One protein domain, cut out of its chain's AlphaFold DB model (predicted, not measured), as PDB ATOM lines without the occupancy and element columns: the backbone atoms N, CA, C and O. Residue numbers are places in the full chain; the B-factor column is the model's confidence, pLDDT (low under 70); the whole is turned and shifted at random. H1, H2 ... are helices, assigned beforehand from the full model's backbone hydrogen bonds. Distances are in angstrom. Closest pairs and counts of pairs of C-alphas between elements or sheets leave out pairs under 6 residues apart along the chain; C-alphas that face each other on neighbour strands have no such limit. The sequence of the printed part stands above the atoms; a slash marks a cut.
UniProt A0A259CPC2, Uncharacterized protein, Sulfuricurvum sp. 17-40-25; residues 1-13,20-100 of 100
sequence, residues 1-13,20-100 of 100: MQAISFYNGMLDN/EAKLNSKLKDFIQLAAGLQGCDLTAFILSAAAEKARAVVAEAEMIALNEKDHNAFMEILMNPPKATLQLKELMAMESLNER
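What this domain is: This is residues 1 to 13 and 20 to 100 of the 100 residues of an uncharacterized protein of Sulfuricurvum sp. 17-40-25 (UniProt A0A259CPC2). What does the model look like? It is an open, strung-out set of helices: the long H3 is a shaft with H2 across its start, and past its other end the chain trails off through H4 and H5, which touch no helix. H1 lies loosely near H3. What is it built of? The printed part has 94 residues with five named helices, H1 to H5 in chain order, and no named strand; the class is all helix. It is extended, with a radius of gyration of the C-alphas of 23.8 A and spans of 66 by 41 by 24 A.

Where its parts are: Where is the longest helix? H3, residues 42 to 62, runs 30.4 A from C-alpha 42 at (-37.866, -63.080, 136.816) to C-alpha 62 at (-24.962, -35.613, 138.653). Where are the others? H2 is residues 25 to 38, 20.0 A long, H4 is residues 68 to 79, 16.2 A, and H1 is residues 2 to 11, 14.9 A. H5, residues 86 to 93, is 10.5 A long and ends at C-alpha 93 at (-16.229, -9.342, 125.840).

How they stand to each other: What meets H3? H2 touches it about perpendicular, at 86 degrees, with residues 31 to 35 alone against residues 42 to 46 alone of H3; the closest C-alphas are those of Gln 32 and Leu 42, 5.5 A apart. H1 is close to H3 but not clearly touching: their closest C-alphas, Ile 4 and Arg 55, are 7.5 A apart. They run opposite ways at a steep tilt of 36 degrees, only just past shallow. What stays apart? H4 is apart from H3, and H5 is apart from H4. How do the helix backbones look? In H1, H2, H3, H4 and H5 every O i to N i+4 pair is within hydrogen-bond range.

The domain as a whole: How far does it reach? The two C-alphas farthest apart, those of Ser 25 and Leu 86, are 66.5 A apart. Is the chain cut? Residues 14 to 19 are not printed, and C-alphas 13 and 20 are 20.4 A apart across the cut. How are the links? H2 to H3 and H3 to H4 are tight, and H4 to H5 is short. Where is confidence low? Residues 1 to 13 and 96 to 100 have pLDDT under 70.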
ATOM      1  N   MET A   1     -34.645 -32.995 140.880       45.81
ATOM      2  CA  MET A   1     -35.955 -33.496 140.388       45.81
ATOM      3  C   MET A   1     -36.115 -33.437 138.865       45.81
ATOM      4  O   MET A   1     -36.797 -34.305 138.344       45.81
ATOM      5  N   GLN A   2     -35.508 -32.487 138.135       50.31
ATOM      6  CA  GLN A   2     -35.693 -32.375 136.672       50.31
ATOM      7  C   GLN A   2     -34.992 -33.476 135.849       50.31
ATOM      8  O   GLN A   2     -35.566 -33.936 134.867       50.31
ATOM      9  N   ALA A   3     -33.825 -33.973 136.277       52.53
ATOM     10  CA  ALA A   3     -33.098 -35.016 135.544       52.53
ATOM     11  C   ALA A   3     -33.854 -36.359 135.487       52.53
ATOM     12  O   ALA A   3     -34.029 -36.933 134.418       52.53
ATOM     13  N   ILE A   4     -34.420 -36.817 136.610       52.34
ATOM     14  CA  ILE A   4     -35.204 -38.068 136.658       52.34
ATOM     15  C   ILE A   4     -36.434 -37.992 135.734       52.34
ATOM     16  O   ILE A   4     -36.764 -38.969 135.064       52.34
ATOM     17  N   SER A   5     -37.082 -36.823 135.646       56.31
ATOM     18  CA  SER A   5     -38.207 -36.596 134.727       56.31
ATOM     19  C   SER A   5     -37.790 -36.662 133.254       56.31
ATOM     20  O   SER A   5     -38.567 -37.144 132.435       56.31
ATOM     21  N   PHE A   6     -36.586 -36.192 132.916       58.88
ATOM     22  CA  PHE A   6     -36.040 -36.261 131.559       58.88
ATOM     23  C   PHE A   6     -35.724 -37.707 131.152       58.88
ATOM     24  O   PHE A   6     -36.110 -38.142 130.069       58.88
ATOM     25  N   TYR A   7     -35.110 -38.487 132.048       59.34
ATOM     26  CA  TYR A   7     -34.820 -39.897 131.782       59.34
ATOM     27  C   TYR A   7     -36.086 -40.752 131.645       59.34
ATOM     28  O   TYR A   7     -36.134 -41.600 130.759       59.34
ATOM     29  N   ASN A   8     -37.127 -40.504 132.447       58.12
ATOM     30  CA  ASN A   8     -38.399 -41.226 132.317       58.12
ATOM     31  C   ASN A   8     -39.055 -40.991 130.943       58.12
ATOM     32  O   ASN A   8     -39.448 -41.954 130.295       58.12
ATOM     33  N   GLY A   9     -39.072 -39.747 130.444       58.19
ATOM     34  CA  GLY A   9     -39.620 -39.436 129.115       58.19
ATOM     35  C   GLY A   9     -38.814 -40.009 127.939       58.19
ATOM     36  O   GLY A   9     -39.369 -40.217 126.862       58.19
ATOM     37  N   MET A  10     -37.521 -40.301 128.128       59.34
ATOM     38  CA  MET A  10     -36.685 -40.973 127.123       59.34
ATOM     39  C   MET A  10     -36.930 -42.491 127.070       59.34
ATOM     40  O   MET A  10     -36.772 -43.089 126.010       59.34
ATOM     41  N   LEU A  11     -37.340 -43.116 128.180       59.97
ATOM     42  CA  LEU A  11     -37.679 -44.546 128.222       59.97
ATOM     43  C   LEU A  11     -39.034 -44.854 127.561       59.97
ATOM     44  O   LEU A  11     -39.216 -45.959 127.057       59.97
ATOM     45  N   ASP A  12     -39.940 -43.875 127.493       59.28
ATOM     46  CA  ASP A  12     -41.281 -44.034 126.911       59.28
ATOM     47  C   ASP A  12     -41.298 -44.017 125.367       59.28
ATOM     48  O   ASP A  12     -42.314 -44.347 124.755       59.28
ATOM     49  N   ASN A  13     -40.193 -43.634 124.708       59.38
ATOM     50  CA  ASN A  13     -40.151 -43.414 123.255       59.38
ATOM     51  C   ASN A  13     -38.967 -44.113 122.569       59.38
ATOM     52  O   ASN A  13     -38.154 -43.491 121.881       59.38
ATOM     53  N   GLU A  20     -30.456 -59.307 126.799       87.31
ATOM     54  CA  GLU A  20     -29.916 -60.667 126.794       87.31
ATOM     55  C   GLU A  20     -28.815 -60.798 127.848       87.31
ATOM     56  O   GLU A  20     -27.821 -60.074 127.828       87.31
ATOM     57  N   ALA A  21     -28.980 -61.738 128.781       86.69
ATOM     58  CA  ALA A  21     -27.995 -62.018 129.818       86.69
ATOM     59  C   ALA A  21     -27.911 -63.520 130.099       86.69
ATOM     60  O   ALA A  21     -28.925 -64.213 130.215       86.69
ATOM     61  N   LYS A  22     -26.686 -64.028 130.254       91.50
ATOM     62  CA  LYS A  22     -26.441 -65.421 130.639       91.50
ATOM     63  C   LYS A  22     -26.262 -65.518 132.149       91.50
ATOM     64  O   LYS A  22     -25.263 -65.055 132.694       91.50
ATOM     65  N   LEU A  23     -27.209 -66.172 132.811       89.62
ATOM     66  CA  LEU A  23     -27.137 -66.481 134.237       89.62
ATOM     67  C   LEU A  23     -26.626 -67.909 134.432       89.62
ATOM     68  O   LEU A  23     -26.998 -68.822 133.693       89.62
ATOM     69  N   ASN A  24     -25.792 -68.120 135.450       95.88
ATOM     70  CA  ASN A  24     -25.569 -69.475 135.949       95.88
ATOM     71  C   ASN A  24     -26.818 -69.961 136.713       95.88
ATOM     72  O   ASN A  24     -27.646 -69.150 137.133       95.88
ATOM     73  N   SER A  25     -26.953 -71.278 136.893       95.38
ATOM     74  CA  SER A  25     -28.143 -71.880 137.510       95.38
ATOM     75  C   SER A  25     -28.415 -71.345 138.916       95.38
ATOM     76  O   SER A  25     -29.517 -70.885 139.184       95.38
ATOM     77  N   LYS A  26     -27.392 -71.297 139.778       96.94
ATOM     78  CA  LYS A  26     -27.536 -70.824 141.165       96.94
ATOM     79  C   LYS A  26     -28.035 -69.381 141.245       96.94
ATOM     80  O   LYS A  26     -28.891 -69.072 142.066       96.94
ATOM     81  N   LEU A  27     -27.505 -68.500 140.397       96.00
ATOM     82  CA  LEU A  27     -27.928 -67.105 140.341       96.00
ATOM     83  C   LEU A  27     -29.365 -66.991 139.823       96.00
ATOM     84  O   LEU A  27     -30.151 -66.242 140.392       96.00
ATOM     85  N   LYS A  28     -29.724 -67.760 138.788       96.06
ATOM     86  CA  LYS A  28     -31.100 -67.809 138.283       96.06
ATOM     87  C   LYS A  28     -32.076 -68.240 139.380       96.06
ATOM     88  O   LYS A  28     -33.078 -67.562 139.573       96.06
ATOM     89  N   ASP A  29     -31.771 -69.312 140.107       97.75
ATOM     90  CA  ASP A  29     -32.640 -69.845 141.163       97.75
ATOM     91  C   ASP A  29     -32.816 -68.837 142.305       97.75
ATOM     92  O   ASP A  29     -33.925 -68.622 142.793       97.75
ATOM     93  N   PHE A  30     -31.732 -68.160 142.691       97.56
ATOM     94  CA  PHE A  30     -31.770 -67.140 143.733       97.56
ATOM     95  C   PHE A  30     -32.619 -65.925 143.336       97.56
ATOM     96  O   PHE A  30     -33.470 -65.486 144.109       97.56
ATOM     97  N   ILE A  31     -32.437 -65.405 142.118       96.50
ATOM     98  CA  ILE A  31     -33.240 -64.280 141.619       96.50
ATOM     99  C   ILE A  31     -34.701 -64.712 141.440       96.50
ATOM    100  O   ILE A  31     -35.605 -63.954 141.774       96.50
ATOM    101  N   GLN A  32     -34.956 -65.941 140.984       97.38
ATOM    102  CA  GLN A  32     -36.312 -66.466 140.832       97.38
ATOM    103  C   GLN A  32     -37.053 -66.550 142.171       97.38
ATOM    104  O   GLN A  32     -38.240 -66.226 142.227       97.38
ATOM    105  N   LEU A  33     -36.361 -66.955 143.241       98.12
ATOM    106  CA  LEU A  33     -36.902 -66.931 144.598       98.12
ATOM    107  C   LEU A  33     -37.241 -65.499 145.027       98.12
ATOM    108  O   LEU A  33     -38.352 -65.258 145.488       98.12
ATOM    109  N   ALA A  34     -36.319 -64.549 144.844       98.00
ATOM    110  CA  ALA A  34     -36.540 -63.147 145.200       98.00
ATOM    111  C   ALA A  34     -37.722 -62.529 144.431       98.00
ATOM    112  O   ALA A  34     -38.585 -61.893 145.034       98.00
ATOM    113  N   ALA A  35     -37.811 -62.793 143.126       97.69
ATOM    114  CA  ALA A  35     -38.931 -62.377 142.289       97.69
ATOM    115  C   ALA A  35     -40.260 -62.956 142.802       97.69
ATOM    116  O   ALA A  35     -41.239 -62.224 142.957       97.69
ATOM    117  N   GLY A  36     -40.265 -64.244 143.170       97.94
ATOM    118  CA  GLY A  36     -41.418 -64.913 143.775       97.94
ATOM    119  C   GLY A  36     -41.852 -64.289 145.104       97.94
ATOM    120  O   GLY A  36     -43.044 -64.090 145.316       97.94
ATOM    121  N   LEU A  37     -40.902 -63.911 145.968       98.19
ATOM    122  CA  LEU A  37     -41.189 -63.202 147.225       98.19
ATOM    123  C   LEU A  37     -41.798 -61.811 146.990       98.19
ATOM    124  O   LEU A  37     -42.611 -61.360 147.792       98.19
ATOM    125  N   GLN A  38     -41.433 -61.147 145.893       96.38
ATOM    126  CA  GLN A  38     -41.983 -59.850 145.494       96.38
ATOM    127  C   GLN A  38     -43.275 -59.967 144.660       96.38
ATOM    128  O   GLN A  38     -43.901 -58.955 144.351       96.38
ATOM    129  N   GLY A  39     -43.698 -61.184 144.299       97.12
ATOM    130  CA  GLY A  39     -44.894 -61.414 143.486       97.12
ATOM    131  C   GLY A  39     -44.749 -60.965 142.030       97.12
ATOM    132  O   GLY A  39     -45.741 -60.601 141.403       97.12
ATOM    133  N   CYS A  40     -43.529 -60.974 141.488       95.69
ATOM    134  CA  CYS A  40     -43.245 -60.622 140.097       95.69
ATOM    135  C   CYS A  40     -42.471 -61.738 139.383       95.69
ATOM    136  O   CYS A  40     -41.924 -62.646 140.013       95.69
ATOM    137  N   ASP A  41     -42.451 -61.706 138.050       95.81
ATOM    138  CA  ASP A  41     -41.646 -62.653 137.281       95.81
ATOM    139  C   ASP A  41     -40.155 -62.275 137.269       95.81
ATOM    140  O   ASP A  41     -39.750 -61.172 137.647       95.81
ATOM    141  N   LEU A  42     -39.321 -63.224 136.835       93.38
ATOM    142  CA  LEU A  42     -37.866 -63.080 136.816       93.38
ATOM    143  C   LEU A  42     -37.403 -61.879 135.979       93.38
ATOM    144  O   LEU A  42     -36.474 -61.175 136.373       93.38
ATOM    145  N   THR A  43     -38.028 -61.653 134.823       92.25
ATOM    146  CA  THR A  43     -37.643 -60.584 133.900       92.25
ATOM    147  C   THR A  43     -38.025 -59.229 134.482       92.25
ATOM    148  O   THR A  43     -37.183 -58.337 134.538       92.25
ATOM    149  N   ALA A  44     -39.256 -59.086 134.974       91.38
ATOM    150  CA  ALA A  44     -39.742 -57.879 135.627       91.38
ATOM    151  C   ALA A  44     -38.876 -57.510 136.841       91.38
ATOM    152  O   ALA A  44     -38.495 -56.349 136.994       91.38
ATOM    153  N   PHE A  45     -38.492 -58.500 137.652       95.25
ATOM    154  CA  PHE A  45     -37.596 -58.302 138.788       95.25
ATOM    155  C   PHE A  45     -36.226 -57.760 138.355       95.25
ATOM    156  O   PHE A  45     -35.762 -56.746 138.877       95.25
ATOM    157  N   ILE A  46     -35.587 -58.401 137.367       93.44
ATOM    158  CA  ILE A  46     -34.267 -57.988 136.866       93.44
ATOM    159  C   ILE A  46     -34.326 -56.578 136.273       93.44
ATOM    160  O   ILE A  46     -33.470 -55.750 136.586       93.44
ATOM    161  N   LEU A  47     -35.330 -56.290 135.443       91.62
ATOM    162  CA  LEU A  47     -35.486 -54.980 134.814       91.62
ATOM    163  C   LEU A  47     -35.740 -53.885 135.852       91.62
ATOM    164  O   LEU A  47     -35.127 -52.821 135.771       91.62
ATOM    165  N   SER A  48     -36.580 -54.148 136.857       90.44
ATOM    166  CA  SER A  48     -36.838 -53.200 137.943       90.44
ATOM    167  C   SER A  48     -35.567 -52.895 138.735       90.44
ATOM    168  O   SER A  48     -35.229 -51.726 138.927       90.44
ATOM    169  N   ALA A  49     -34.825 -53.930 139.140       93.06
ATOM    170  CA  ALA A  49     -33.578 -53.775 139.885       93.06
ATOM    171  C   ALA A  49     -32.506 -53.031 139.069       93.06
ATOM    172  O   ALA A  49     -31.816 -52.151 139.588       93.06
ATOM    173  N   ALA A  50     -32.386 -53.341 137.774       91.88
ATOM    174  CA  ALA A  50     -31.471 -52.650 136.871       91.88
ATOM    175  C   ALA A  50     -31.844 -51.171 136.710       91.88
ATOM    176  O   ALA A  50     -30.975 -50.306 136.818       91.88
ATOM    177  N   ALA A  51     -33.129 -50.868 136.508       88.50
ATOM    178  CA  ALA A  51     -33.615 -49.499 136.370       88.50
ATOM    179  C   ALA A  51     -33.409 -48.686 137.657       88.50
ATOM    180  O   ALA A  51     -32.991 -47.529 137.600       88.50
ATOM    181  N   GLU A  52     -33.661 -49.282 138.822       90.31
ATOM    182  CA  GLU A  52     -33.399 -48.654 140.117       90.31
ATOM    183  C   GLU A  52     -31.916 -48.332 140.297       90.31
ATOM    184  O   GLU A  52     -31.562 -47.189 140.599       90.31
ATOM    185  N   LYS A  53     -31.035 -49.305 140.038       94.12
ATOM    186  CA  LYS A  53     -29.594 -49.093 140.170       94.12
ATOM    187  C   LYS A  53     -29.075 -48.063 139.170       94.12
ATOM    188  O   LYS A  53     -28.263 -47.224 139.550       94.12
ATOM    189  N   ALA A  54     -29.556 -48.090 137.929       88.12
ATOM    190  CA  ALA A  54     -29.191 -47.112 136.910       88.12
ATOM    191  C   ALA A  54     -29.577 -45.689 137.337       88.12
ATOM    192  O   ALA A  54     -28.741 -44.792 137.275       88.12
ATOM    193  N   ARG A  55     -30.801 -45.492 137.853       87.00
ATOM    194  CA  ARG A  55     -31.235 -44.191 138.390       87.00
ATOM    195  C   ARG A  55     -30.329 -43.706 139.515       87.00
ATOM    196  O   ARG A  55     -29.962 -42.537 139.520       87.00
ATOM    197  N   ALA A  56     -29.955 -44.587 140.441       87.44
ATOM    198  CA  ALA A  56     -29.067 -44.229 141.543       87.44
ATOM    199  C   ALA A  56     -27.677 -43.799 141.046       87.44
ATOM    200  O   ALA A  56     -27.174 -42.773 141.485       87.44
ATOM    201  N   VAL A  57     -27.092 -44.541 140.099       88.75
ATOM    202  CA  VAL A  57     -25.770 -44.226 139.526       88.75
ATOM    203  C   VAL A  57     -25.783 -42.892 138.782       88.75
ATOM    204  O   VAL A  57     -24.872 -42.090 138.956       88.75
ATOM    205  N   VAL A  58     -26.815 -42.633 137.974       84.38
ATOM    206  CA  VAL A  58     -26.951 -41.353 137.262       84.38
ATOM    207  C   VAL A  58     -27.113 -40.205 138.252       84.38
ATOM    208  O   VAL A  58     -26.405 -39.208 138.154       84.38
ATOM    209  N   ALA A  59     -27.988 -40.364 139.247       83.31
ATOM    210  CA  ALA A  59     -28.201 -39.337 140.257       83.31
ATOM    211  C   ALA A  59     -26.920 -39.046 141.059       83.31
ATOM    212  O   ALA A  59     -26.631 -37.889 141.340       83.31
ATOM    213  N   GLU A  60     -26.141 -40.071 141.405       86.44
ATOM    214  CA  GLU A  60     -24.850 -39.923 142.087       86.44
ATOM    215  C   GLU A  60     -23.822 -39.188 141.219       86.44
ATOM    216  O   GLU A  60     -23.137 -38.298 141.714       86.44
ATOM    217  N   ALA A  61     -23.752 -39.498 139.922       80.75
ATOM    218  CA  ALA A  61     -22.842 -38.827 138.995       80.75
ATOM    219  C   ALA A  61     -23.195 -37.346 138.760       80.75
ATOM    220  O   ALA A  61     -22.306 -36.533 138.514       80.75
ATOM    221  N   GLU A  62     -24.479 -36.989 138.829       81.31
ATOM    222  CA  GLU A  62     -24.962 -35.613 138.653       81.31
ATOM    223  C   GLU A  62     -24.920 -34.777 139.945       81.31
ATOM    224  O   GLU A  62     -25.047 -33.551 139.898       81.31
ATOM    225  N   MET A  63     -24.765 -35.411 141.110       81.44
ATOM    226  CA  MET A  63     -24.751 -34.720 142.396       81.44
ATOM    227  C   MET A  63     -23.339 -34.277 142.788       81.44
ATOM    228  O   MET A  63     -22.436 -35.086 142.981       81.44
ATOM    229  N   ILE A  64     -23.167 -32.971 143.014       79.50
ATOM    230  CA  ILE A  64     -21.985 -32.432 143.695       79.50
ATOM    231  C   ILE A  64     -22.265 -32.448 145.198       79.50
ATOM    232  O   ILE A  64     -23.032 -31.629 145.708       79.50
ATOM    233  N   ALA A  65     -21.648 -33.388 145.912       78.69
ATOM    234  CA  ALA A  65     -21.706 -33.428 147.366       78.69
ATOM    235  C   ALA A  65     -20.687 -32.442 147.958       78.69
ATOM    236  O   ALA A  65     -19.480 -32.596 147.773       78.69
ATOM    237  N   LEU A  66     -21.174 -31.436 148.685       81.94
ATOM    238  CA  LEU A  66     -20.342 -30.512 149.455       81.94
ATOM    239  C   LEU A  66     -20.376 -30.919 150.929       81.94
ATOM    240  O   LEU A  66     -21.435 -31.263 151.458       81.94
ATOM    241  N   ASN A  67     -19.230 -30.860 151.607       85.62
ATOM    242  CA  ASN A  67     -19.221 -30.907 153.070       85.62
ATOM    243  C   ASN A  67     -19.807 -29.597 153.638       85.62
ATOM    244  O   ASN A  67     -20.010 -28.628 152.910       85.62
ATOM    245  N   GLU A  68     -20.060 -29.550 154.946       86.56
ATOM    246  CA  GLU A  68     -20.698 -28.392 155.589       86.56
ATOM    247  C   GLU A  68     -19.939 -27.073 155.354       86.56
ATOM    248  O   GLU A  68     -20.545 -26.040 155.076       86.56
ATOM    249  N   LYS A  69     -18.603 -27.109 155.403       91.75
ATOM    250  CA  LYS A  69     -17.765 -25.927 155.180       91.75
ATOM    251  C   LYS A  69     -17.905 -25.412 153.747       91.75
ATOM    252  O   LYS A  69     -18.108 -24.215 153.547       91.75
ATOM    253  N   ASP A  70     -17.806 -26.308 152.771       91.06
ATOM    254  CA  ASP A  70     -17.901 -25.956 151.356       91.06
ATOM    255  C   ASP A  70     -19.327 -25.527 150.992       91.06
ATOM    256  O   ASP A  70     -19.506 -24.600 150.208       91.06
ATOM    257  N   HIS A  71     -20.342 -26.130 151.618       91.44
ATOM    258  CA  HIS A  71     -21.735 -25.716 151.488       91.44
ATOM    259  C   HIS A  71     -21.940 -24.282 151.982       91.44
ATOM    260  O   HIS A  71     -22.507 -23.468 151.259       91.44
ATOM    261  N   ASN A  72     -21.441 -23.945 153.174       92.31
ATOM    262  CA  ASN A  72     -21.571 -22.597 153.731       92.31
ATOM    263  C   ASN A  72     -20.873 -21.552 152.852       92.31
ATOM    264  O   ASN A  72     -21.472 -20.527 152.532       92.31
ATOM    265  N   ALA A  73     -19.647 -21.837 152.401       93.12
ATOM    266  CA  ALA A  73     -18.915 -20.955 151.492       93.12
ATOM    267  C   ALA A  73     -19.644 -20.784 150.147       93.12
ATOM    268  O   ALA A  73     -19.753 -19.676 149.622       93.12
ATOM    269  N   PHE A  74     -20.183 -21.872 149.597       93.12
ATOM    270  CA  PHE A  74     -20.958 -21.838 148.362       93.12
ATOM    271  C   PHE A  74     -22.247 -21.016 148.511       93.12
ATOM    272  O   PHE A  74     -22.543 -20.175 147.661       93.12
ATOM    273  N   MET A  75     -22.986 -21.203 149.607       94.94
ATOM    274  CA  MET A  75     -24.209 -20.450 149.896       94.94
ATOM    275  C   MET A  75     -23.928 -18.963 150.120       94.94
ATOM    276  O   MET A  75     -24.695 -18.127 149.646       94.94
ATOM    277  N   GLU A  76     -22.823 -18.610 150.780       95.06
ATOM    278  CA  GLU A  76     -22.411 -17.214 150.950       95.06
ATOM    279  C   GLU A  76     -22.184 -16.526 149.597       95.06
ATOM    280  O   GLU A  76     -22.701 -15.429 149.376       95.06
ATOM    281  N   ILE A  77     -21.493 -17.197 148.669       94.75
ATOM    282  CA  ILE A  77     -21.253 -16.698 147.307       94.75
ATOM    283  C   ILE A  77     -22.560 -16.594 146.512       94.75
ATOM    284  O   ILE A  77     -22.746 -15.627 145.778       94.75
ATOM    285  N   LEU A  78     -23.483 -17.553 146.648       93.56
ATOM    286  CA  LEU A  78     -24.784 -17.497 145.971       93.56
ATOM    287  C   LEU A  78     -25.657 -16.339 146.467       93.56
ATOM    288  O   LEU A  78     -26.319 -15.684 145.662       93.56
ATOM    289  N   MET A  79     -25.671 -16.092 147.778       96.25
ATOM    290  CA  MET A  79     -26.465 -15.020 148.385       96.25
ATOM    291  C   MET A  79     -25.835 -13.644 148.162       96.25
ATOM    292  O   MET A  79     -26.551 -12.654 148.019       96.25
ATOM    293  N   ASN A  80     -24.505 -13.581 148.103       95.12
ATOM    294  CA  ASN A  80     -23.738 -12.354 147.914       95.12
ATOM    295  C   ASN A  80     -22.762 -12.515 146.738       95.12
ATOM    296  O   ASN A  80     -21.547 -12.598 146.948       95.12
ATOM    297  N   PRO A  81     -23.268 -12.559 145.492       92.19
ATOM    298  CA  PRO A  81     -22.427 -12.803 144.333       92.19
ATOM    299  C   PRO A  81     -21.364 -11.701 144.201       92.19
ATOM    300  O   PRO A  81     -21.706 -10.512 144.147       92.19
ATOM    301  N   PRO A  82     -20.067 -12.054 144.138       91.44
ATOM    302  CA  PRO A  82     -19.010 -11.071 143.986       91.44
ATOM    303  C   PRO A  82     -19.107 -10.396 142.616       91.44
ATOM    304  O   PRO A  82     -19.588 -10.963 141.634       91.44
ATOM    305  N   LYS A  83     -18.598  -9.165 142.523       93.62
ATOM    306  CA  LYS A  83     -18.495  -8.485 141.229       93.62
ATOM    307  C   LYS A  83     -17.561  -9.275 140.311       93.62
ATOM    308  O   LYS A  83     -16.483  -9.688 140.735       93.62
ATOM    309  N   ALA A  84     -17.947  -9.404 139.043       92.12
ATOM    310  CA  ALA A  84     -17.097 -10.003 138.021       92.12
ATOM    311  C   ALA A  84     -15.715  -9.326 137.992       92.12
ATOM    312  O   ALA A  84     -15.619  -8.090 137.988       92.12
ATOM    313  N   THR A  85     -14.662 -10.142 137.963       95.25
ATOM    314  CA  THR A  85     -13.275  -9.679 137.854       95.25
ATOM    315  C   THR A  85     -13.040  -9.002 136.502       95.25
ATOM    316  O   THR A  85     -13.808  -9.198 135.558       95.25
ATOM    317  N   LEU A  86     -11.986  -8.185 136.394       94.62
ATOM    318  CA  LEU A  86     -11.638  -7.539 135.123       94.62
ATOM    319  C   LEU A  86     -11.358  -8.584 134.036       94.62
ATOM    320  O   LEU A  86     -11.917  -8.484 132.952       94.62
ATOM    321  N   GLN A  87     -10.628  -9.648 134.375       94.06
ATOM    322  CA  GLN A  87     -10.316 -10.746 133.460       94.06
ATOM    323  C   GLN A  87     -11.574 -11.479 132.982       94.06
ATOM    324  O   GLN A  87     -11.668 -11.830 131.810       94.06
ATOM    325  N   LEU A  88     -12.562 -11.696 133.862       90.69
ATOM    326  CA  LEU A  88     -13.825 -12.318 133.460       90.69
ATOM    327  C   LEU A  88     -14.618 -11.403 132.521       90.69
ATOM    328  O   LEU A  88     -15.192 -11.878 131.549       90.69
ATOM    329  N   LYS A  89     -14.632 -10.089 132.777       93.56
ATOM    330  CA  LYS A  89     -15.282  -9.118 131.884       93.56
ATOM    331  C   LYS A  89     -14.608  -9.059 130.518       93.56
ATOM    332  O   LYS A  89     -15.309  -9.021 129.516       93.56
ATOM    333  N   GLU A  90     -13.279  -9.064 130.488       92.75
ATOM    334  CA  GLU A  90     -12.490  -9.099 129.257       92.75
ATOM    335  C   GLU A  90     -12.764 -10.381 128.468       92.75
ATOM    336  O   GLU A  90     -13.105 -10.286 127.297       92.75
ATOM    337  N   LEU A  91     -12.719 -11.557 129.112       90.75
ATOM    338  CA  LEU A  91     -13.016 -12.849 128.480       90.75
ATOM    339  C   LEU A  91     -14.426 -12.888 127.874       90.75
ATOM    340  O   LEU A  91     -14.594 -13.319 126.740       90.75
ATOM    341  N   MET A  92     -15.436 -12.419 128.612       88.50
ATOM    342  CA  MET A  92     -16.827 -12.392 128.140       88.50
ATOM    343  C   MET A  92     -17.073 -11.348 127.037       88.50
ATOM    344  O   MET A  92     -18.086 -11.429 126.349       88.50
ATOM    345  N   ALA A  93     -16.185 -10.359 126.892       90.06
ATOM    346  CA  ALA A  93     -16.229  -9.342 125.840       90.06
ATOM    347  C   ALA A  93     -15.414  -9.726 124.592       90.06
ATOM    348  O   ALA A  93     -15.490  -9.023 123.582       90.06
ATOM    349  N   MET A  94     -14.633 -10.810 124.649       88.50
ATOM    350  CA  MET A  94     -13.998 -11.374 123.460       88.50
ATOM    351  C   MET A  94     -15.083 -11.906 122.516       88.50
ATOM    352  O   MET A  94     -16.100 -12.440 122.959       88.50
ATOM    353  N   GLU A  95     -14.873 -11.740 121.209       77.25
ATOM    354  CA  GLU A  95     -15.729 -12.341 120.185       77.25
ATOM    355  C   GLU A  95     -15.821 -13.852 120.444       77.25
ATOM    356  O   GLU A  95     -14.823 -14.463 120.846       77.25
ATOM    357  N   SER A  96     -17.020 -14.438 120.296       66.44
ATOM    358  CA  SER A  96     -17.242 -15.860 120.575       66.44
ATOM    359  C   SER A  96     -16.143 -16.675 119.914       66.44
ATOM    360  O   SER A  96     -15.761 -16.375 118.782       66.44
ATOM    361  N   LEU A  97     -15.628 -17.682 120.625       64.50
ATOM    362  CA  LEU A  97     -14.711 -18.678 120.075       64.50
ATOM    363  C   LEU A  97     -15.435 -19.402 118.929       64.50
ATOM    364  O   LEU A  97     -15.979 -20.484 119.113       64.50
ATOM    365  N   ASN A  98     -15.506 -18.758 117.765       58.72
ATOM    366  CA  ASN A  98     -15.957 -19.351 116.531       58.72
ATOM    367  C   ASN A  98     -14.934 -20.438 116.238       58.72
ATOM    368  O   ASN A  98     -13.732 -20.178 116.133       58.72
ATOM    369  N   GLU A  99     -15.455 -21.656 116.250       52.75
ATOM    370  CA  GLU A  99     -14.766 -22.923 116.090       52.75
ATOM    371  C   GLU A  99     -13.672 -22.817 115.013       52.75
ATOM    372  O   GLU A  99     -13.925 -22.384 113.887       52.75
ATOM    373  N   ARG A 100     -12.440 -23.170 115.393       44.28
ATOM    374  CA  ARG A 100     -11.369 -23.491 114.443       44.28
ATOM    375  C   ARG A 100     -11.455 -24.955 114.057       44.28
ATOM    376  O   ARG A 100     -11.692 -25.767 114.979       44.28
TER     377      ARG A 100